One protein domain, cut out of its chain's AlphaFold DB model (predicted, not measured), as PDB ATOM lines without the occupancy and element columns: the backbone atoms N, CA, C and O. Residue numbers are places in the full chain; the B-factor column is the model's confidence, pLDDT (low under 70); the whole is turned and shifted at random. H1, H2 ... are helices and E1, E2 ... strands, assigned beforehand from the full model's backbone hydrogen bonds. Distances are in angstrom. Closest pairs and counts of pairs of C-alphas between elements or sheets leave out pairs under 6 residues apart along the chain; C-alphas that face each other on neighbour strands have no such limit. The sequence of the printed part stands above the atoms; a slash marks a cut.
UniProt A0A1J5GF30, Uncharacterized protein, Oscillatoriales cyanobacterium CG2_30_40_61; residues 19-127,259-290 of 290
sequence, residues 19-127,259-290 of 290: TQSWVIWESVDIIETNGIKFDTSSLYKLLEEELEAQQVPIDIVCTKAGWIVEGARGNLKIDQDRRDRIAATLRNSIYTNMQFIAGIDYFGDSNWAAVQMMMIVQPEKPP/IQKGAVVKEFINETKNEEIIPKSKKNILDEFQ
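Overview. This is residues 19 to 127 and 259 to 290 of the 290 residues of an uncharacterized protein of Oscillatoriales cyanobacterium CG2_30_40_61 (UniProt A0A1J5GF30). One twisted antiparallel sheet of six strands makes the body, with the long helix H1 packed on one face of it near the E2 edge and the other edge made by E8. A small hairpin, E3 and E4, continues from the end of E2, and after E8 the last stretch folds back past that edge strand to the short helix H2. The printed part has 141 residues, with elements in the order E1 H1 E2 E3 E4 E5 E6 E7 E8 H2; the large sheet's order is E2 E5 E6 E7 E1 E8, and the class is mixed, helices and strands. It is compact, with a radius of gyration of the C-alphas of 16.2 A, and spans 50 by 43 by 30 A.

Along the chain. In the large sheet, E2 is residues 58 to 65, E5 residues 83 to 90, E6 residues 98 to 106, 26.7 A long, E7 residues 112 to 121, 29.4 A, E1 residues 23 to 32, 25.8 A, and E8 residues 264 to 272, 24.1 A. E1 begins at C-alpha 23 (-32.134, 48.798, -83.545). H1, residues 40 to 53, is 19.8 A long. E3 is residues 67 to 70 and E4 residues 76 to 78. H2, residues 285 to 289, ends at C-alpha 289 (-52.204, 65.744, -85.228).

Arrangement. E5, E6 and E7 form a meander, each strand the antiparallel neighbour of the one before. N 88 and O 100 of the hairpin E5 and E6 are 2.8 A apart, and N 101 and O 118 of the hairpin E6 and E7 2.8 A, within hydrogen-bond range. Beyond E7, N 27 of E1 and O 117 are 2.8 A apart, and N 28 of E1 and O 269 of E8 2.9 A. At the other edge, N 61 of E2 and O 87 of E5 are 2.8 A apart. H1 is on one face of this sheet, making two layers, a helix over a sheet, at a height of 8.3 A over the sheet. It lies only just over E2, E5 and E6, with 3 C-alphas on each, and runs along the strands, at 9 degrees to E2 on the local plane. The closest C-alphas of H1 and E6 are those of Thr 40 and Ile 104, 5.3 A apart. E2 bends by 59 degrees at residue 62 and runs on into E3 at 63 degrees; in the hairpin E3 and E4, N 69 and O 77 are 3.0 A apart. H2 only grazes the sheet, with its residues 285 to 287. In H1 every O i to N i+4 pair is within hydrogen-bond range; in H2 0 of 1 is, beside 2 of 2 O i to N i+3 pairs.

Size, cuts and confidence. The two C-alphas farthest apart, those of Pro 127 and Gly 262, are 50.5 A apart. Residues 128 to 258 are not printed, and C-alphas 127 and 259 across the cut are 45.8 A apart. The link from E8 to H2, 12 residues, is long. The mean pLDDT of the printed part is 80.3; it is under 70 in 27 residues, among them 65 to 81 and 123 to 127.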
ATOM      1  N   THR A  19     -32.727  41.782 -84.223       58.44
ATOM      2  CA  THR A  19     -31.834  41.754 -83.055       58.44
ATOM      3  C   THR A  19     -31.834  43.129 -82.392       58.44
ATOM      4  O   THR A  19     -31.691  44.147 -83.076       58.44
ATOM      5  N   GLN A  20     -31.926  43.176 -81.058       60.12
ATOM      6  CA  GLN A  20     -31.817  44.439 -80.316       60.12
ATOM      7  C   GLN A  20     -30.533  45.194 -80.664       60.12
ATOM      8  O   GLN A  20     -30.542  46.419 -80.695       60.12
ATOM      9  N   SER A  21     -29.437  44.501 -80.992       62.50
ATOM     10  CA  SER A  21     -28.172  45.119 -81.400       62.50
ATOM     11  C   SER A  21     -28.279  46.020 -82.636       62.50
ATOM     12  O   SER A  21     -27.523  46.984 -82.718       62.50
ATOM     13  N   TRP A  22     -29.213  45.762 -83.559       75.50
ATOM     14  CA  TRP A  22     -29.331  46.502 -84.829       75.50
ATOM     15  C   TRP A  22     -30.325  47.661 -84.781       75.50
ATOM     16  O   TRP A  22     -30.304  48.523 -85.657       75.50
ATOM     17  N   VAL A  23     -31.184  47.702 -83.762       80.19
ATOM     18  CA  VAL A  23     -32.134  48.798 -83.545       80.19
ATOM     19  C   VAL A  23     -31.361  50.062 -83.195       80.19
ATOM     20  O   VAL A  23     -30.597  50.062 -82.233       80.19
ATOM     21  N   ILE A  24     -31.529  51.126 -83.976       85.88
ATOM     22  CA  ILE A  24     -30.933  52.442 -83.698       85.88
ATOM     23  C   ILE A  24     -31.960  53.442 -83.165       85.88
ATOM     24  O   ILE A  24     -31.579  54.409 -82.509       85.88
ATOM     25  N   TRP A  25     -33.244  53.185 -83.417       90.88
ATOM     26  CA  TRP A  25     -34.380  53.927 -82.886       90.88
ATOM     27  C   TRP A  25     -35.578  52.993 -82.735       90.88
ATOM     28  O   TRP A  25     -35.803  52.136 -83.593       90.88
ATOM     29  N   GLU A  26     -36.338  53.181 -81.665       90.06
ATOM     30  CA  GLU A  26     -37.565  52.458 -81.363       90.06
ATOM     31  C   GLU A  26     -38.600  53.399 -80.746       90.06
ATOM     32  O   GLU A  26     -38.287  54.260 -79.920       90.06
ATOM     33  N   SER A  27     -39.850  53.209 -81.150       90.81
ATOM     34  CA  SER A  27     -41.017  53.865 -80.586       90.81
ATOM     35  C   SER A  27     -42.112  52.842 -80.347       90.81
ATOM     36  O   SER A  27     -42.424  52.046 -81.235       90.81
ATOM     37  N   VAL A  28     -42.703  52.881 -79.157       91.12
ATOM     38  CA  VAL A  28     -43.825  52.023 -78.778       91.12
ATOM     39  C   VAL A  28     -44.933  52.878 -78.183       91.12
ATOM     40  O   VAL A  28     -44.740  53.523 -77.155       91.12
ATOM     41  N   ASP A  29     -46.100  52.842 -78.817       91.19
ATOM     42  CA  ASP A  29     -47.327  53.464 -78.332       91.19
ATOM     43  C   ASP A  29     -48.265  52.387 -77.789       91.19
ATOM     44  O   ASP A  29     -48.714  51.502 -78.523       91.19
ATOM     45  N   ILE A  30     -48.586  52.468 -76.499       92.12
ATOM     46  CA  ILE A  30     -49.582  51.607 -75.861       92.12
ATOM     47  C   ILE A  30     -50.932  52.309 -75.927       92.12
ATOM     48  O   ILE A  30     -51.141  53.362 -75.317       92.12
ATOM     49  N   ILE A  31     -51.855  51.708 -76.668       92.31
ATOM     50  CA  ILE A  31     -53.141  52.294 -77.025       92.31
ATOM     51  C   ILE A  31     -54.270  51.474 -76.404       92.31
ATOM     52  O   ILE A  31     -54.385  50.270 -76.637       92.31
ATOM     53  N   GLU A  32     -55.148  52.148 -75.664       94.25
ATOM     54  CA  GLU A  32     -56.468  51.628 -75.319       94.25
ATOM     55  C   GLU A  32     -57.386  51.811 -76.538       94.25
ATOM     56  O   GLU A  32     -57.749  52.930 -76.905       94.25
ATOM     57  N   THR A  33     -57.725  50.714 -77.211       91.38
ATOM     58  CA  THR A  33     -58.396  50.714 -78.517       91.38
ATOM     59  C   THR A  33     -59.895  50.957 -78.438       91.38
ATOM     60  O   THR A  33     -60.507  51.260 -79.458       91.38
ATOM     61  N   ASN A  34     -60.513  50.796 -77.262       89.56
ATOM     62  CA  ASN A  34     -61.963  50.926 -77.071       89.56
ATOM     63  C   ASN A  34     -62.798  50.101 -78.078       89.56
ATOM     64  O   ASN A  34     -63.879  50.511 -78.495       89.56
ATOM     65  N   GLY A  35     -62.293  48.929 -78.482       86.44
ATOM     66  CA  GLY A  35     -62.954  48.028 -79.432       86.44
ATOM     67  C   GLY A  35     -62.676  48.322 -80.911       86.44
ATOM     68  O   GLY A  35     -63.147  47.578 -81.772       86.44
ATOM     69  N   ILE A  36     -61.892  49.357 -81.230       88.75
ATOM     70  CA  ILE A  36     -61.449  49.643 -82.600       88.75
ATOM     71  C   ILE A  36     -60.441  48.576 -83.031       88.75
ATOM     72  O   ILE A  36     -59.456  48.322 -82.337       88.75
ATOM     73  N   LYS A  37     -60.687  47.959 -84.193       87.38
ATOM     74  CA  LYS A  37     -59.779  46.981 -84.800       87.38
ATOM     75  C   LYS A  37     -59.116  47.567 -86.040       87.38
ATOM     76  O   LYS A  37     -59.776  47.849 -87.036       87.38
ATOM     77  N   PHE A  38     -57.805  47.722 -85.952       92.31
ATOM     78  CA  PHE A  38     -56.901  48.144 -87.012       92.31
ATOM     79  C   PHE A  38     -55.607  47.337 -86.884       92.31
ATOM     80  O   PHE A  38     -54.903  47.464 -85.882       92.31
ATOM     81  N   ASP A  39     -55.353  46.438 -87.834       91.25
ATOM     82  CA  ASP A  39     -54.234  45.498 -87.784       91.25
ATOM     83  C   ASP A  39     -53.069  45.926 -88.693       91.25
ATOM     84  O   ASP A  39     -53.174  46.854 -89.501       91.25
ATOM     85  N   THR A  40     -51.938  45.225 -88.575       92.69
ATOM     86  CA  THR A  40     -50.747  45.475 -89.399       92.69
ATOM     87  C   THR A  40     -51.018  45.307 -90.901       92.69
ATOM     88  O   THR A  40     -50.394  45.986 -91.713       92.69
ATOM     89  N   SER A  41     -51.951  44.440 -91.305       91.81
ATOM     90  CA  SER A  41     -52.280  44.237 -92.723       91.81
ATOM     91  C   SER A  41     -53.073  45.415 -93.298       91.81
ATOM     92  O   SER A  41     -52.857  45.804 -94.445       91.81
ATOM     93  N   SER A  42     -53.974  46.011 -92.513       94.31
ATOM     94  CA  SER A  42     -54.649  47.266 -92.851       94.31
ATOM     95  C   SER A  42     -53.664  48.429 -92.920       94.31
ATOM     96  O   SER A  42     -53.720  49.205 -93.872       94.31
ATOM     97  N   LEU A  43     -52.733  48.518 -91.964       95.44
ATOM     98  CA  LEU A  43     -51.659  49.513 -91.988       95.44
ATOM     99  C   LEU A  43     -50.792  49.381 -93.251       95.44
ATOM    100  O   LEU A  43     -50.502  50.391 -93.884       95.44
ATOM    101  N   TYR A  44     -50.432  48.154 -93.643       94.81
ATOM    102  CA  TYR A  44     -49.659  47.883 -94.860       94.81
ATOM    103  C   TYR A  44     -50.338  48.455 -96.102       94.81
ATOM    104  O   TYR A  44     -49.707  49.207 -96.835       94.81
ATOM    105  N   LYS A  45     -51.623  48.143 -96.310       95.56
ATOM    106  CA  LYS A  45     -52.361  48.583 -97.505       95.56
ATOM    107  C   LYS A  45     -52.433  50.104 -97.605       95.56
ATOM    108  O   LYS A  45     -52.168  50.657 -98.662       95.56
ATOM    109  N   LEU A  46     -52.743  50.776 -96.496       96.06
ATOM    110  CA  LEU A  46     -52.827  52.239 -96.477       96.06
ATOM    111  C   LEU A  46     -51.456  52.896 -96.673       96.06
ATOM    112  O   LEU A  46     -51.357  53.915 -97.351       96.06
ATOM    113  N   LEU A  47     -50.390  52.316 -96.110       94.56
ATOM    114  CA  LEU A  47     -49.027  52.787 -96.361       94.56
ATOM    115  C   LEU A  47     -48.620  52.587 -97.825       94.56
ATOM    116  O   LEU A  47     -48.012  53.485 -98.395       94.56
ATOM    117  N   GLU A  48     -48.949  51.443 -98.428       94.50
ATOM    118  CA  GLU A  48     -48.670  51.144 -99.839       94.50
ATOM    119  C   GLU A  48     -49.323  52.189-100.748       94.50
ATOM    120  O   GLU A  48     -48.636  52.840-101.533       94.50
ATOM    121  N   GLU A  49     -50.624  52.429-100.558       94.00
ATOM    122  CA  GLU A  49     -51.396  53.416-101.318       94.00
ATOM    123  C   GLU A  49     -50.815  54.836-101.189       94.00
ATOM    124  O   GLU A  49     -50.660  55.542-102.186       94.00
ATOM    125  N   GLU A  50     -50.445  55.260 -99.977       92.69
ATOM    126  CA  GLU A  50     -49.863  56.585 -99.726       92.69
ATOM    127  C   GLU A  50     -48.472  56.754-100.346       92.69
ATOM    128  O   GLU A  50     -48.171  57.799-100.932       92.69
ATOM    129  N   LEU A  51     -47.619  55.732-100.242       92.19
ATOM    130  CA  LEU A  51     -46.273  55.758-100.813       92.19
ATOM    131  C   LEU A  51     -46.317  55.767-102.345       92.19
ATOM    132  O   LEU A  51     -45.551  56.509-102.970       92.19
ATOM    133  N   GLU A  52     -47.230  55.004-102.949       90.69
ATOM    134  CA  GLU A  52     -47.460  55.007-104.394       90.69
ATOM    135  C   GLU A  52     -48.010  56.353-104.879       90.69
ATOM    136  O   GLU A  52     -47.482  56.925-105.838       90.69
ATOM    137  N   ALA A  53     -49.019  56.903-104.194       90.00
ATOM    138  CA  ALA A  53     -49.636  58.179-104.557       90.00
ATOM    139  C   ALA A  53     -48.638  59.347-104.512       90.00
ATOM    140  O   ALA A  53     -48.641  60.214-105.391       90.00
ATOM    141  N   GLN A  54     -47.761  59.359-103.507       87.69
ATOM    142  CA  GLN A  54     -46.735  60.388-103.327       87.69
ATOM    143  C   GLN A  54     -45.444  60.104-104.121       87.69
ATOM    144  O   GLN A  54     -44.527  60.926-104.102       87.69
ATOM    145  N   GLN A  55     -45.366  58.972-104.836       86.25
ATOM    146  CA  GLN A  55     -44.183  58.510-105.578       86.25
ATOM    147  C   GLN A  55     -42.908  58.490-104.720       86.25
ATOM    148  O   GLN A  55     -41.808  58.803-105.188       86.25
ATOM    149  N   VAL A  56     -43.047  58.124-103.446       85.94
ATOM    150  CA  VAL A  56     -41.915  58.060-102.521       85.94
ATOM    151  C   VAL A  56     -41.054  56.845-102.893       85.94
ATOM    152  O   VAL A  56     -41.600  55.763-103.118       85.94
ATOM    153  N   PRO A  57     -39.715  56.965-102.966       86.88
ATOM    154  CA  PRO A  57     -38.829  55.857-103.328       86.88
ATOM    155  C   PRO A  57     -38.629  54.897-102.145       86.88
ATOM    156  O   PRO A  57     -37.512  54.683-101.678       86.88
ATOM    157  N   ILE A  58     -39.717  54.332-101.631       88.69
ATOM    158  CA  ILE A  58     -39.728  53.371-100.532       88.69
ATOM    159  C   ILE A  58     -40.493  52.141-101.000       88.69
ATOM    160  O   ILE A  58     -41.621  52.245-101.475       88.69
ATOM    161  N   ASP A  59     -39.865  50.984-100.850       88.19
ATOM    162  CA  ASP A  59     -40.503  49.692-101.052       88.19
ATOM    163  C   ASP A  59     -40.870  49.118 -99.688       88.19
ATOM    164  O   ASP A  59     -40.051  49.135 -98.764       88.19
ATOM    165  N   ILE A  60     -42.095  48.611 -99.562       89.12
ATOM    166  CA  ILE A  60     -42.582  47.986 -98.335       89.12
ATOM    167  C   ILE A  60     -42.988  46.543 -98.591       89.12
ATOM    168  O   ILE A  60     -43.469  46.193 -99.663       89.12
ATOM    169  N   VAL A  61     -42.806  45.695 -97.585       87.56
ATOM    170  CA  VAL A  61     -43.282  44.313 -97.594       87.56
ATOM    171  C   VAL A  61     -43.935  43.978 -96.261       87.56
ATOM    172  O   VAL A  61     -43.426  44.341 -95.199       87.56
ATOM    173  N   CYS A  62     -45.046  43.250 -96.304       84.81
ATOM    174  CA  CYS A  62     -45.628  42.642 -95.113       84.81
ATOM    175  C   CYS A  62     -45.003  41.259 -94.897       84.81
ATOM    176  O   CYS A  62     -45.003  40.411 -95.791       84.81
ATOM    177  N   THR A  63     -44.436  41.031 -93.717       82.12
ATOM    178  CA  THR A  63     -43.736  39.795 -93.370       82.12
ATOM    179  C   THR A  63     -44.014  39.387 -91.931       82.12
ATOM    180  O   THR A  63     -44.430  40.192 -91.104       82.12
ATOM    181  N   LYS A  64     -43.752  38.120 -91.612       79.19
ATOM    182  CA  LYS A  64     -43.798  37.621 -90.237       79.19
ATOM    183  C   LYS A  64     -42.400  37.665 -89.642       79.19
ATOM    184  O   LYS A  64     -41.549  36.863 -90.032       79.19
ATOM    185  N   ALA A  65     -42.175  38.570 -88.698       68.31
ATOM    186  CA  ALA A  65     -40.899  38.710 -88.004       68.31
ATOM    187  C   ALA A  65     -41.006  38.199 -86.562       68.31
ATOM    188  O   ALA A  65     -42.046  38.326 -85.920       68.31
ATOM    189  N   GLY A  66     -39.924  37.608 -86.061       61.31
ATOM    190  CA  GLY A  66     -39.756  37.267 -84.649       61.31
ATOM    191  C   GLY A  66     -38.586  38.056 -84.070       61.31
ATOM    192  O   GLY A  66     -37.626  38.359 -84.787       61.31
ATOM    193  N   TRP A  67     -38.654  38.380 -82.782       59.62
ATOM    194  CA  TRP A  67     -37.528  38.964 -82.059       59.62
ATOM    195  C   TRP A  67     -36.426  37.923 -81.861       59.62
ATOM    196  O   TRP A  67     -36.704  36.781 -81.506       59.62
ATOM    197  N   ILE A  68     -35.161  38.294 -82.051       50.72
ATOM    198  CA  ILE A  68     -34.058  37.544 -81.453       50.72
ATOM    199  C   ILE A  68     -33.862  38.064 -80.044       50.72
ATOM    200  O   ILE A  68     -33.404  39.187 -79.836       50.72
ATOM    201  N   VAL A  69     -34.167  37.200 -79.088       51.41
ATOM    202  CA  VAL A  69     -33.806  37.406 -77.695       51.41
ATOM    203  C   VAL A  69     -32.419  36.799 -77.511       51.41
ATOM    204  O   VAL A  69     -32.175  35.640 -77.875       51.41
ATOM    205  N   GLU A  70     -31.479  37.574 -76.968       44.34
ATOM    206  CA  GLU A  70     -30.208  37.009 -76.519       44.34
ATOM    207  C   GLU A  70     -30.508  35.940 -75.461       44.34
ATOM    208  O   GLU A  70     -30.980  36.221 -74.360       44.34
ATOM    209  N   GLY A  71     -30.296  34.673 -75.814       41.62
ATOM    210  CA  GLY A  71     -30.440  33.578 -74.874       41.62
ATOM    211  C   GLY A  71     -29.317  33.615 -73.841       41.62
ATOM    212  O   GLY A  71     -28.213  34.104 -74.097       41.62
ATOM    213  N   ALA A  72     -29.565  33.022 -72.672       36.47
ATOM    214  CA  ALA A  72     -28.517  32.810 -71.681       36.47
ATOM    215  C   ALA A  72     -27.283  32.146 -72.333       36.47
ATOM    216  O   ALA A  72     -27.412  31.117 -73.002       36.47
ATOM    217  N   ARG A  73     -26.093  32.717 -72.084       40.09
ATOM    218  CA  ARG A  73     -24.773  32.273 -72.592       40.09
ATOM    219  C   ARG A  73     -24.465  32.590 -74.068       40.09
ATOM    220  O   ARG A  73     -23.665  31.880 -74.669       40.09
ATOM    221  N   GLY A  74     -25.048  33.644 -74.643       48.16
ATOM    222  CA  GLY A  74     -24.639  34.163 -75.961       48.16
ATOM    223  C   GLY A  74     -25.170  33.373 -77.161       48.16
ATOM    224  O   GLY A  74     -24.753  33.611 -78.291       48.16
ATOM    225  N   ASN A  75     -26.108  32.448 -76.939       47.03
ATOM    226  CA  ASN A  75     -26.819  31.775 -78.019       47.03
ATOM    227  C   ASN A  75     -28.039  32.612 -78.414       47.03
ATOM    228  O   ASN A  75     -28.974  32.751 -77.624       47.03
ATOM    229  N   LEU A  76     -28.043  33.142 -79.638       54.22
ATOM    230  CA  LEU A  76     -29.195  33.834 -80.214       54.22
ATOM    231  C   LEU A  76     -30.370  32.848 -80.304       54.22
ATOM    232  O   LEU A  76     -30.281  31.835 -81.002       54.22
ATOM    233  N   LYS A  77     -31.466  33.117 -79.588       50.88
ATOM    234  CA  LYS A  77     -32.723  32.382 -79.751       50.88
ATOM    235  C   LYS A  77     -33.711  33.288 -80.469       50.88
ATOM    236  O   LYS A  77     -34.019  34.374 -79.991       50.88
ATOM    237  N   ILE A  78     -34.196  32.835 -81.620       56.06
ATOM    238  CA  ILE A  78     -35.325  33.477 -82.292       56.06
ATOM    239  C   ILE A  78     -36.574  33.105 -81.489       56.06
ATOM    240  O   ILE A  78     -36.825  31.916 -81.269       56.06
ATOM    241  N   ASP A  79     -37.313  34.108 -81.031       58.12
ATOM    242  CA  ASP A  79     -38.624  33.931 -80.424       58.12
ATOM    243  C   ASP A  79     -39.532  33.159 -81.394       58.12
ATOM    244  O   ASP A  79     -39.528  33.384 -82.609       58.12
ATOM    245  N   GLN A  80     -40.276  32.190 -80.864       60.00
ATOM    246  CA  GLN A  80     -41.226  31.421 -81.664       60.00
ATOM    247  C   GLN A  80     -42.468  32.247 -82.004       60.00
ATOM    248  O   GLN A  80     -43.155  31.921 -82.976       60.00
ATOM    249  N   ASP A  81     -42.735  33.315 -81.245       63.44
ATOM    250  CA  ASP A  81     -43.816  34.251 -81.520       63.44
ATOM    251  C   ASP A  81     -43.465  35.139 -82.725       63.44
ATOM    252  O   ASP A  81     -42.752  36.140 -82.629       63.44
ATOM    253  N   ARG A  82     -43.928  34.720 -83.908       72.94
ATOM    254  CA  ARG A  82     -43.795  35.493 -85.145       72.94
ATOM    255  C   ARG A  82     -45.015  36.378 -85.325       72.94
ATOM    256  O   ARG A  82     -46.124  35.870 -85.497       72.94
ATOM    257  N   ARG A  83     -44.785  37.683 -85.392       78.12
ATOM    258  CA  ARG A  83     -45.830  38.694 -85.534       78.12
ATOM    259  C   ARG A  83     -45.759  39.360 -86.895       78.12
ATOM    260  O   ARG A  83     -44.689  39.445 -87.503       78.12
ATOM    261  N   ASP A  84     -46.905  39.825 -87.373       85.88
ATOM    262  CA  ASP A  84     -46.968  40.556 -88.631       85.88
ATOM    263  C   ASP A  84     -46.255  41.903 -88.468       85.88
ATOM    264  O   ASP A  84     -46.463  42.637 -87.494       85.88
ATOM    265  N   ARG A  85     -45.377  42.205 -89.419       88.69
ATOM    266  CA  ARG A  85     -44.566  43.416 -89.486       88.69
ATOM    267  C   ARG A  85     -44.510  43.921 -90.915       88.69
ATOM    268  O   ARG A  85     -44.435  43.150 -91.866       88.69
ATOM    269  N   ILE A  86     -44.475  45.234 -91.045       90.00
ATOM    270  CA  ILE A  86     -44.176  45.928 -92.287       90.00
ATOM    271  C   ILE A  86     -42.695  46.251 -92.241       90.00
ATOM    272  O   ILE A  86     -42.253  46.914 -91.307       90.00
ATOM    273  N   ALA A  87     -41.936  45.773 -93.218       89.44
ATOM    274  CA  ALA A  87     -40.546  46.152 -93.411       89.44
ATOM    275  C   ALA A  87     -40.455  47.070 -94.629       89.44
ATOM    276  O   ALA A  87     -40.926  46.716 -95.706       89.44
ATOM    277  N   ALA A  88     -39.851  48.236 -94.446       89.31
ATOM    278  CA  ALA A  88     -39.666  49.250 -95.466       89.31
ATOM    279  C   ALA A  88     -38.176  49.455 -95.753       89.31
ATOM    280  O   ALA A  88     -37.354  49.492 -94.833       89.31
ATOM    281  N   THR A  89     -37.844  49.630 -97.027       88.50
ATOM    282  CA  THR A  89     -36.487  49.884 -97.528       88.50
ATOM    283  C   THR A  89     -36.499  51.001 -98.561       88.50
ATOM    284  O   THR A  89     -37.475  51.161 -99.288       88.50
ATOM    285  N   LEU A  90     -35.405  51.754 -98.672       84.88
ATOM    286  CA  LEU A  90     -35.260  52.767 -99.718       84.88
ATOM    287  C   LEU A  90     -35.036  52.105-101.088       84.88
ATOM    288  O   LEU A  90     -34.046  51.396-101.292       84.88
ATOM    289  N   ARG A  91     -35.930  52.375-102.045       81.31
ATOM    290  CA  ARG A  91     -35.844  51.877-103.422       81.31
ATOM    291  C   ARG A  91     -34.584  52.417-104.091       81.31
ATOM    292  O   ARG A  91     -34.333  53.619-104.068       81.31
ATOM    293  N   ASN A  92     -33.822  51.540-104.742       73.19
ATOM    294  CA  ASN A  92     -32.579  51.877-105.451       73.19
ATOM    295  C   ASN A  92     -31.503  52.559-104.580       73.19
ATOM    296  O   ASN A  92     -30.583  53.172-105.122       73.19
ATOM    297  N   SER A  93     -31.596  52.469-103.250       74.75
ATOM    298  CA  SER A  93     -30.539  52.981-102.381       74.75
ATOM    299  C   SER A  93     -29.307  52.084-102.444       74.75
ATOM    300  O   SER A  93     -29.410  50.858-102.483       74.75
ATOM    301  N   ILE A  94     -28.128  52.706-102.402       69.81
ATOM    302  CA  ILE A  94     -26.856  51.998-102.214       69.81
ATOM    303  C   ILE A  94     -26.741  51.401-100.800       69.81
ATOM    304  O   ILE A  94     -25.955  50.486-100.580       69.81
ATOM    305  N   TYR A  95     -27.550  51.890 -99.854       75.00
ATOM    306  CA  TYR A  95     -27.566  51.468 -98.459       75.00
ATOM    307  C   TYR A  95     -28.665  50.423 -98.236       75.00
ATOM    308  O   TYR A  95     -29.786  50.732 -97.833       75.00
ATOM    309  N   THR A  96     -28.345  49.160 -98.501       72.69
ATOM    310  CA  THR A  96     -29.294  48.035 -98.384       72.69
ATOM    311  C   THR A  96     -29.488  47.543 -96.949       72.69
ATOM    312  O   THR A  96     -30.356  46.716 -96.678       72.69
ATOM    313  N   ASN A  97     -28.684  48.050 -96.019       75.81
ATOM    314  CA  ASN A  97     -28.652  47.620 -94.630       75.81
ATOM    315  C   ASN A  97     -29.600  48.410 -93.706       75.81
ATOM    316  O   ASN A  97     -29.712  48.065 -92.529       75.81
ATOM    317  N   MET A  98     -30.268  49.452 -94.211       84.38
ATOM    318  CA  MET A  98     -31.198  50.292 -93.446       84.38
ATOM    319  C   MET A  98     -32.637  49.837 -93.683       84.38
ATOM    320  O   MET A  98     -33.066  49.717 -94.831       84.38
ATOM    321  N   GLN A  99     -33.393  49.602 -92.612       87.81
ATOM    322  CA  GLN A  99     -34.800  49.209 -92.714       87.81
ATOM    323  C   GLN A  99     -35.635  49.900 -91.640       87.81
ATOM    324  O   GLN A  99     -35.216  49.996 -90.485       87.81
ATOM    325  N   PHE A 100     -36.837  50.329 -92.011       90.69
ATOM    326  CA  PHE A 100     -37.855  50.767 -91.061       90.69
ATOM    327  C   PHE A 100     -38.863  49.640 -90.869       90.69
ATOM    328  O   PHE A 100     -39.290  49.019 -91.840       90.69
ATOM    329  N   ILE A 101     -39.222  49.344 -89.626       90.50
ATOM    330  CA  ILE A 101     -40.089  48.223 -89.279       90.50
ATOM    331  C   ILE A 101     -41.237  48.734 -88.424       90.50
ATOM    332  O   ILE A 101     -40.994  49.389 -87.418       90.50
ATOM    333  N   ALA A 102     -42.473  48.412 -88.794       92.12
ATOM    334  CA  ALA A 102     -43.664  48.782 -88.036       92.12
ATOM    335  C   ALA A 102     -44.613  47.596 -87.845       92.12
ATOM    336  O   ALA A 102     -44.649  46.674 -88.661       92.12
ATOM    337  N   GLY A 103     -45.401  47.610 -86.775       92.25
ATOM    338  CA  GLY A 103     -46.440  46.615 -86.531       92.25
ATOM    339  C   GLY A 103     -47.383  47.013 -85.406       92.25
ATOM    340  O   GLY A 103     -47.052  47.858 -84.577       92.25
ATOM    341  N   ILE A 104     -48.558  46.387 -85.393       92.44
ATOM    342  CA  ILE A 104     -49.594  46.573 -84.378       92.44
ATOM    343  C   ILE A 104     -49.882  45.217 -83.736       92.44
ATOM    344  O   ILE A 104     -50.359  44.297 -84.400       92.44
ATOM    345  N   ASP A 105     -49.615  45.111 -82.439       89.75
ATOM    346  CA  ASP A 105     -49.807  43.892 -81.662       89.75
ATOM    347  C   ASP A 105     -50.963  44.066 -80.676       89.75
ATOM    348  O   ASP A 105     -50.907  44.914 -79.789       89.75
ATOM    349  N   TYR A 106     -52.003  43.241 -80.798       88.50
ATOM    350  CA  TYR A 106     -53.115  43.223 -79.845       88.50
ATOM    351  C   TYR A 106     -52.810  42.296 -78.669       88.50
ATOM    352  O   TYR A 106     -52.329  41.174 -78.846       88.50
ATOM    353  N   PHE A 107     -53.145  42.739 -77.459       83.44
ATOM    354  CA  PHE A 107     -52.986  41.931 -76.252       83.44
ATOM    355  C   PHE A 107     -54.185  40.983 -76.084       83.44
ATOM    356  O   PHE A 107     -55.111  41.258 -75.318       83.44
ATOM    357  N   GLY A 108     -54.184  39.864 -76.813       74.81
ATOM    358  CA  GLY A 108     -55.266  38.870 -76.772       74.81
ATOM    359  C   GLY A 108     -56.625  39.460 -77.176       74.81
ATOM    360  O   GLY A 108     -56.703  40.256 -78.107       74.81
ATOM    361  N   ASP A 109     -57.688  39.103 -76.451       71.12
ATOM    362  CA  ASP A 109     -59.050  39.630 -76.666       71.12
ATOM    363  C   ASP A 109     -59.310  40.978 -75.959       71.12
ATOM    364  O   ASP A 109     -60.459  41.375 -75.757       71.12
ATOM    365  N   SER A 110     -58.262  41.681 -75.524       77.75
ATOM    366  CA  SER A 110     -58.410  42.933 -74.777       77.75
ATOM    367  C   SER A 110     -58.562  44.165 -75.681       77.75
ATOM    368  O   SER A 110     -58.257  44.144 -76.873       77.75
ATOM    369  N   ASN A 111     -58.989  45.280 -75.083       89.69
ATOM    370  CA  ASN A 111     -59.047  46.599 -75.724       89.69
ATOM    371  C   ASN A 111     -57.681  47.302 -75.740       89.69
ATOM    372  O   ASN A 111     -57.616  48.517 -75.588       89.69
ATOM    373  N   TRP A 112     -56.586  46.557 -75.863       91.44
ATOM    374  CA  TRP A 112     -55.240  47.112 -75.827       91.44
ATOM    375  C   TRP A 112     -54.448  46.656 -77.042       91.44
ATOM    376  O   TRP A 112     -54.450  45.473 -77.394       91.44
ATOM    377  N   ALA A 113     -53.736  47.599 -77.644       92.00
ATOM    378  CA  ALA A 113     -52.786  47.340 -78.709       92.00
ATOM    379  C   ALA A 113     -51.482  48.094 -78.449       92.00
ATOM    380  O   ALA A 113     -51.490  49.200 -77.910       92.00
ATOM    381  N   ALA A 114     -50.369  47.493 -78.848       91.50
ATOM    382  CA  ALA A 114     -49.078  48.146 -78.938       91.50
ATOM    383  C   ALA A 114     -48.781  48.425 -80.409       91.50
ATOM    384  O   ALA A 114     -48.690  47.496 -81.213       91.50
ATOM    385  N   VAL A 115     -48.617  49.695 -80.763       92.38
ATOM    386  CA  VAL A 115     -48.009  50.067 -82.039       92.38
ATOM    387  C   VAL A 115     -46.515  50.169 -81.803       92.38
ATOM    388  O   VAL A 115     -46.066  50.977 -80.999       92.38
ATOM    389  N   GLN A 116     -45.744  49.360 -82.517       91.31
ATOM    390  CA  GLN A 116     -44.292  49.369 -82.455       91.31
ATOM    391  C   GLN A 116     -43.721  49.821 -83.794       91.31
ATOM    392  O   GLN A 116     -44.094  49.300 -84.846       91.31
ATOM    393  N   MET A 117     -42.780  50.755 -83.745       92.19
ATOM    394  CA  MET A 117     -42.010  51.235 -84.885       92.19
ATOM    395  C   MET A 117     -40.527  51.219 -84.530       92.19
ATOM    396  O   MET A 117     -40.140  51.555 -83.416       92.19
ATOM    397  N   MET A 118     -39.685  50.830 -85.476       90.19
ATOM    398  CA  MET A 118     -38.247  50.720 -85.288       90.19
ATOM    399  C   MET A 118     -37.511  51.140 -86.551       90.19
ATOM    400  O   MET A 118     -37.951  50.867 -87.665       90.19
ATOM    401  N   MET A 119     -36.337  51.728 -86.371       89.94
ATOM    402  CA  MET A 119     -35.342  51.884 -87.422       89.94
ATOM    403  C   MET A 119     -34.166  50.980 -87.078       89.94
ATOM    404  O   MET A 119     -33.599  51.074 -85.985       89.94
ATOM    405  N   ILE A 120     -33.799  50.110 -88.013       84.06
ATOM    406  CA  ILE A 120     -32.678  49.191 -87.861       84.06
ATOM    407  C   ILE A 120     -31.603  49.471 -88.905       84.06
ATOM    408  O   ILE A 120     -31.891  49.790 -90.059       84.06
ATOM    409  N   VAL A 121     -30.351  49.309 -88.488       81.50
ATOM    410  CA  VAL A 121     -29.189  49.307 -89.375       81.50
ATOM    411  C   VAL A 121     -28.459  47.997 -89.146       81.50
ATOM    412  O   VAL A 121     -27.840  47.784 -88.103       81.50
ATOM    413  N   GLN A 122     -28.575  47.089 -90.111       74.06
ATOM    414  CA  GLN A 122     -27.865  45.821 -90.057       74.06
ATOM    415  C   GLN A 122     -26.366  46.085 -90.273       74.06
ATOM    416  O   GLN A 122     -25.998  46.915 -91.114       74.06
ATOM    417  N   PRO A 123     -25.474  45.409 -89.533       64.69
ATOM    418  CA  PRO A 123     -24.067  45.416 -89.883       64.69
ATOM    419  C   PRO A 123     -23.938  44.831 -91.288       64.69
ATOM    420  O   PRO A 123     -24.511  43.777 -91.576       64.69
ATOM    421  N   GLU A 124     -23.204  45.516 -92.165       60.03
ATOM    422  CA  GLU A 124     -22.815  44.932 -93.444       60.03
ATOM    423  C   GLU A 124     -22.101  43.615 -93.137       60.03
ATOM    424  O   GLU A 124     -21.107  43.589 -92.402       60.03
ATOM    425  N   LYS A 125     -22.658  42.494 -93.615       56.41
ATOM    426  CA  LYS A 125     -21.956  41.219 -93.497       56.41
ATOM    427  C   LYS A 125     -20.631  41.388 -94.239       56.41
ATOM    428  O   LYS A 125     -20.672  41.826 -95.391       56.41
ATOM    429  N   PRO A 126     -19.490  41.055 -93.614       52.06
ATOM    430  CA  PRO A 126     -18.234  41.057 -94.338       52.06
ATOM    431  C   PRO A 126     -18.400  40.148 -95.565       52.06
ATOM    432  O   PRO A 126     -19.041  39.094 -95.443       52.06
ATOM    433  N   PRO A 127     -17.891  40.553 -96.738       57.12
ATOM    434  CA  PRO A 127     -17.950  39.726 -97.932       57.12
ATOM    435  C   PRO A 127     -17.418  38.326 -97.613       57.12
ATOM    436  O   PRO A 127     -16.366  38.179 -96.985       57.12
ATOM    437  N   ILE A 259     -56.952  56.715 -83.352       93.12
ATOM    438  CA  ILE A 259     -57.082  57.792 -82.356       93.12
ATOM    439  C   ILE A 259     -58.318  58.660 -82.614       93.12
ATOM    440  O   ILE A 259     -59.161  58.803 -81.731       93.12
ATOM    441  N   GLN A 260     -58.509  59.151 -83.843       93.44
ATOM    442  CA  GLN A 260     -59.699  59.928 -84.219       93.44
ATOM    443  C   GLN A 260     -61.010  59.162 -84.024       93.44
ATOM    444  O   GLN A 260     -62.059  59.764 -83.801       93.44
ATOM    445  N   LYS A 261     -60.964  57.829 -84.107       92.94
ATOM    446  CA  LYS A 261     -62.139  56.968 -83.928       92.94
ATOM    447  C   LYS A 261     -62.450  56.684 -82.455       92.94
ATOM    448  O   LYS A 261     -63.463  56.047 -82.179       92.94
ATOM    449  N   GLY A 262     -61.627  57.175 -81.526       90.50
ATOM    450  CA  GLY A 262     -61.857  57.097 -80.084       90.50
ATOM    451  C   GLY A 262     -60.861  56.233 -79.308       90.50
ATOM    452  O   GLY A 262     -61.073  56.022 -78.113       90.50
ATOM    453  N   ALA A 263     -59.798  55.723 -79.938       92.19
ATOM    454  CA  ALA A 263     -58.704  55.082 -79.210       92.19
ATOM    455  C   ALA A 263     -57.855  56.130 -78.469       92.19
ATOM    456  O   ALA A 263     -57.727  57.268 -78.917       92.19
ATOM    457  N   VAL A 264     -57.255  55.747 -77.342       91.31
ATOM    458  CA  VAL A 264     -56.496  56.665 -76.480       91.31
ATOM    459  C   VAL A 264     -55.103  56.114 -76.225       91.31
ATOM    460  O   VAL A 264     -54.958  54.989 -75.750       91.31
ATOM    461  N   VAL A 265     -54.073  56.924 -76.480       91.38
ATOM    462  CA  VAL A 265     -52.701  56.570 -76.100       91.38
ATOM    463  C   VAL A 265     -52.537  56.713 -74.590       91.38
ATOM    464  O   VAL A 265     -52.868  57.750 -74.014       91.38
ATOM    465  N   LYS A 266     -52.052  55.661 -73.934       91.56
ATOM    466  CA  LYS A 266     -51.852  55.616 -72.477       91.56
ATOM    467  C   LYS A 266     -50.396  55.737 -72.086       91.56
ATOM    468  O   LYS A 266     -50.090  56.359 -71.074       91.56
ATOM    469  N   GLU A 267     -49.522  55.146 -72.883       89.06
ATOM    470  CA  GLU A 267     -48.088  55.165 -72.657       89.06
ATOM    471  C   GLU A 267     -47.367  55.294 -73.993       89.06
ATOM    472  O   GLU A 267     -47.817  54.765 -75.009       89.06
ATOM    473  N   PHE A 268     -46.255  56.019 -73.967       89.44
ATOM    474  CA  PHE A 268     -45.376  56.220 -75.105       89.44
ATOM    475  C   PHE A 268     -43.938  56.023 -74.651       89.44
ATOM    476  O   PHE A 268     -43.476  56.671 -73.706       89.44
ATOM    477  N   ILE A 269     -43.234  55.143 -75.348       87.75
ATOM    478  CA  ILE A 269     -41.827  54.840 -75.125       87.75
ATOM    479  C   ILE A 269     -41.075  55.240 -76.387       87.75
ATOM    480  O   ILE A 269     -41.453  54.847 -77.486       87.75
ATOM    481  N   ASN A 270     -40.004  56.017 -76.230       88.31
ATOM    482  CA  ASN A 270     -39.131  56.420 -77.327       88.31
ATOM    483  C   ASN A 270     -37.671  56.266 -76.912       88.31
ATOM    484  O   ASN A 270     -37.196  56.909 -75.964       88.31
ATOM    485  N   GLU A 271     -36.966  55.413 -77.641       86.50
ATOM    486  CA  GLU A 271     -35.565  55.103 -77.419       86.50
ATOM    487  C   GLU A 271     -34.767  55.327 -78.700       86.50
ATOM    488  O   GLU A 271     -35.190  55.010 -79.809       86.50
ATOM    489  N   THR A 272     -33.576  55.893 -78.552       86.75
ATOM    490  CA  THR A 272     -32.630  56.107 -79.646       86.75
ATOM    491  C   THR A 272     -31.241  55.777 -79.135       86.75
ATOM    492  O   THR A 272     -30.877  56.145 -78.016       86.75
ATOM    493  N   LYS A 273     -30.455  55.058 -79.936       81.88
ATOM    494  CA  LYS A 273     -29.049  54.772 -79.621       81.88
ATOM    495  C   LYS A 273     -28.111  55.873 -80.095       81.88
ATOM    496  O   LYS A 273     -26.964  55.916 -79.659       81.88
ATOM    497  N   ASN A 274     -28.574  56.736 -80.999       75.75
ATOM    498  CA  ASN A 274     -27.785  57.835 -81.530       75.75
ATOM    499  C   ASN A 274     -28.642  59.104 -81.651       75.75
ATOM    500  O   ASN A 274     -29.285  59.348 -82.675       75.75
ATOM    501  N   GLU A 275     -28.617  59.913 -80.588       80.38
ATOM    502  CA  GLU A 275     -29.367  61.174 -80.484       80.38
ATOM    503  C   GLU A 275     -28.925  62.235 -81.498       80.38
ATOM    504  O   GLU A 275     -29.721  63.107 -81.847       80.38
ATOM    505  N   GLU A 276     -27.690  62.163 -82.007       75.44
ATOM    506  CA  GLU A 276     -27.235  63.080 -83.055       75.44
ATOM    507  C   GLU A 276     -28.003  62.838 -84.353       75.44
ATOM    508  O   GLU A 276     -28.253  63.774 -85.110       75.44
ATOM    509  N   ILE A 277     -28.381  61.589 -84.631       75.06
ATOM    510  CA  ILE A 277     -29.026  61.197 -85.883       75.06
ATOM    511  C   ILE A 277     -30.537  61.296 -85.738       75.06
ATOM    512  O   ILE A 277     -31.162  62.041 -86.489       75.06
ATOM    513  N   ILE A 278     -31.111  60.595 -84.760       81.62
ATOM    514  CA  ILE A 278     -32.536  60.655 -84.439       81.62
ATOM    515  C   ILE A 278     -32.655  61.198 -83.012       81.62
ATOM    516  O   ILE A 278     -32.342  60.461 -82.070       81.62
ATOM    517  N   PRO A 279     -33.088  62.461 -82.830       78.62
ATOM    518  CA  PRO A 279     -33.197  63.065 -81.512       78.62
ATOM    519  C   PRO A 279     -34.220  62.322 -80.660       78.62
ATOM    520  O   PRO A 279     -35.298  61.962 -81.141       78.62
ATOM    521  N   LYS A 280     -33.922  62.159 -79.371       79.31
ATOM    522  CA  LYS A 280     -34.891  61.606 -78.429       79.31
ATOM    523  C   LYS A 280     -36.080  62.557 -78.295       79.31
ATOM    524  O   LYS A 280     -35.915  63.710 -77.889       79.31
ATOM    525  N   SER A 281     -37.284  62.068 -78.585       75.19
ATOM    526  CA  SER A 281     -38.508  62.827 -78.324       75.19
ATOM    527  C   SER A 281     -39.039  62.519 -76.927       75.19
ATOM    528  O   SER A 281     -39.086  61.367 -76.504       75.19
ATOM    529  N   LYS A 282     -39.473  63.562 -76.216       76.50
ATOM    530  CA  LYS A 282     -40.265  63.433 -74.979       76.50
ATOM    531  C   LYS A 282     -41.766  63.593 -75.220       76.50
ATOM    532  O   LYS A 282     -42.535  63.535 -74.267       76.50
ATOM    533  N   LYS A 283     -42.166  63.875 -76.459       77.38
ATOM    534  CA  LYS A 283     -43.556  64.085 -76.859       77.38
ATOM    535  C   LYS A 283     -44.001  62.944 -77.754       77.38
ATOM    536  O   LYS A 283     -43.205  62.480 -78.577       77.38
ATOM    537  N   ASN A 284     -45.257  62.545 -77.602       76.06
ATOM    538  CA  ASN A 284     -45.870  61.639 -78.548       76.06
ATOM    539  C   ASN A 284     -46.063  62.385 -79.873       76.06
ATOM    540  O   ASN A 284     -46.579  63.498 -79.894       76.06
ATOM    541  N   ILE A 285     -45.629  61.785 -80.977       73.56
ATOM    542  CA  ILE A 285     -45.811  62.380 -82.303       73.56
ATOM    543  C   ILE A 285     -47.280  62.358 -82.752       73.56
ATOM    544  O   ILE A 285     -47.688  63.189 -83.552       73.56
ATOM    545  N   LEU A 286     -48.104  61.474 -82.186       77.19
ATOM    546  CA  LEU A 286     -49.553  61.469 -82.391       77.19
ATOM    547  C   LEU A 286     -50.229  62.738 -81.844       77.19
ATOM    548  O   LEU A 286     -51.302  63.101 -82.324       77.19
ATOM    549  N   ASP A 287     -49.599  63.443 -80.893       73.69
ATOM    550  CA  ASP A 287     -50.086  64.739 -80.402       73.69
ATOM    551  C   ASP A 287     -49.938  65.849 -81.457       73.69
ATOM    552  O   ASP A 287     -50.642  66.850 -81.384       73.69
ATOM    553  N   GLU A 288     -49.055  65.690 -82.453       75.75
ATOM    554  CA  GLU A 288     -48.874  66.681 -83.527       75.75
ATOM    555  C   GLU A 288     -50.093  66.782 -84.458       75.75
ATOM    556  O   GLU A 288     -50.194  67.735 -85.230       75.75
ATOM    557  N   PHE A 289     -51.009  65.812 -84.389       75.62
ATOM    558  CA  PHE A 289     -52.204  65.744 -85.228       75.62
ATOM    559  C   PHE A 289     -53.498  66.157 -84.501       75.62
ATOM    560  O   PHE A 289     -54.534  66.242 -85.154       75.62
ATOM    561  N   GLN A 290     -53.463  66.397 -83.181       63.97
ATOM    562  CA  GLN A 290     -54.617  66.862 -82.384       63.97
ATOM    563  C   GLN A 290     -54.943  68.338 -82.644       63.97
ATOM    564  O   GLN A 290     -56.156  68.650 -82.705       63.97
TER     565      GLN A 290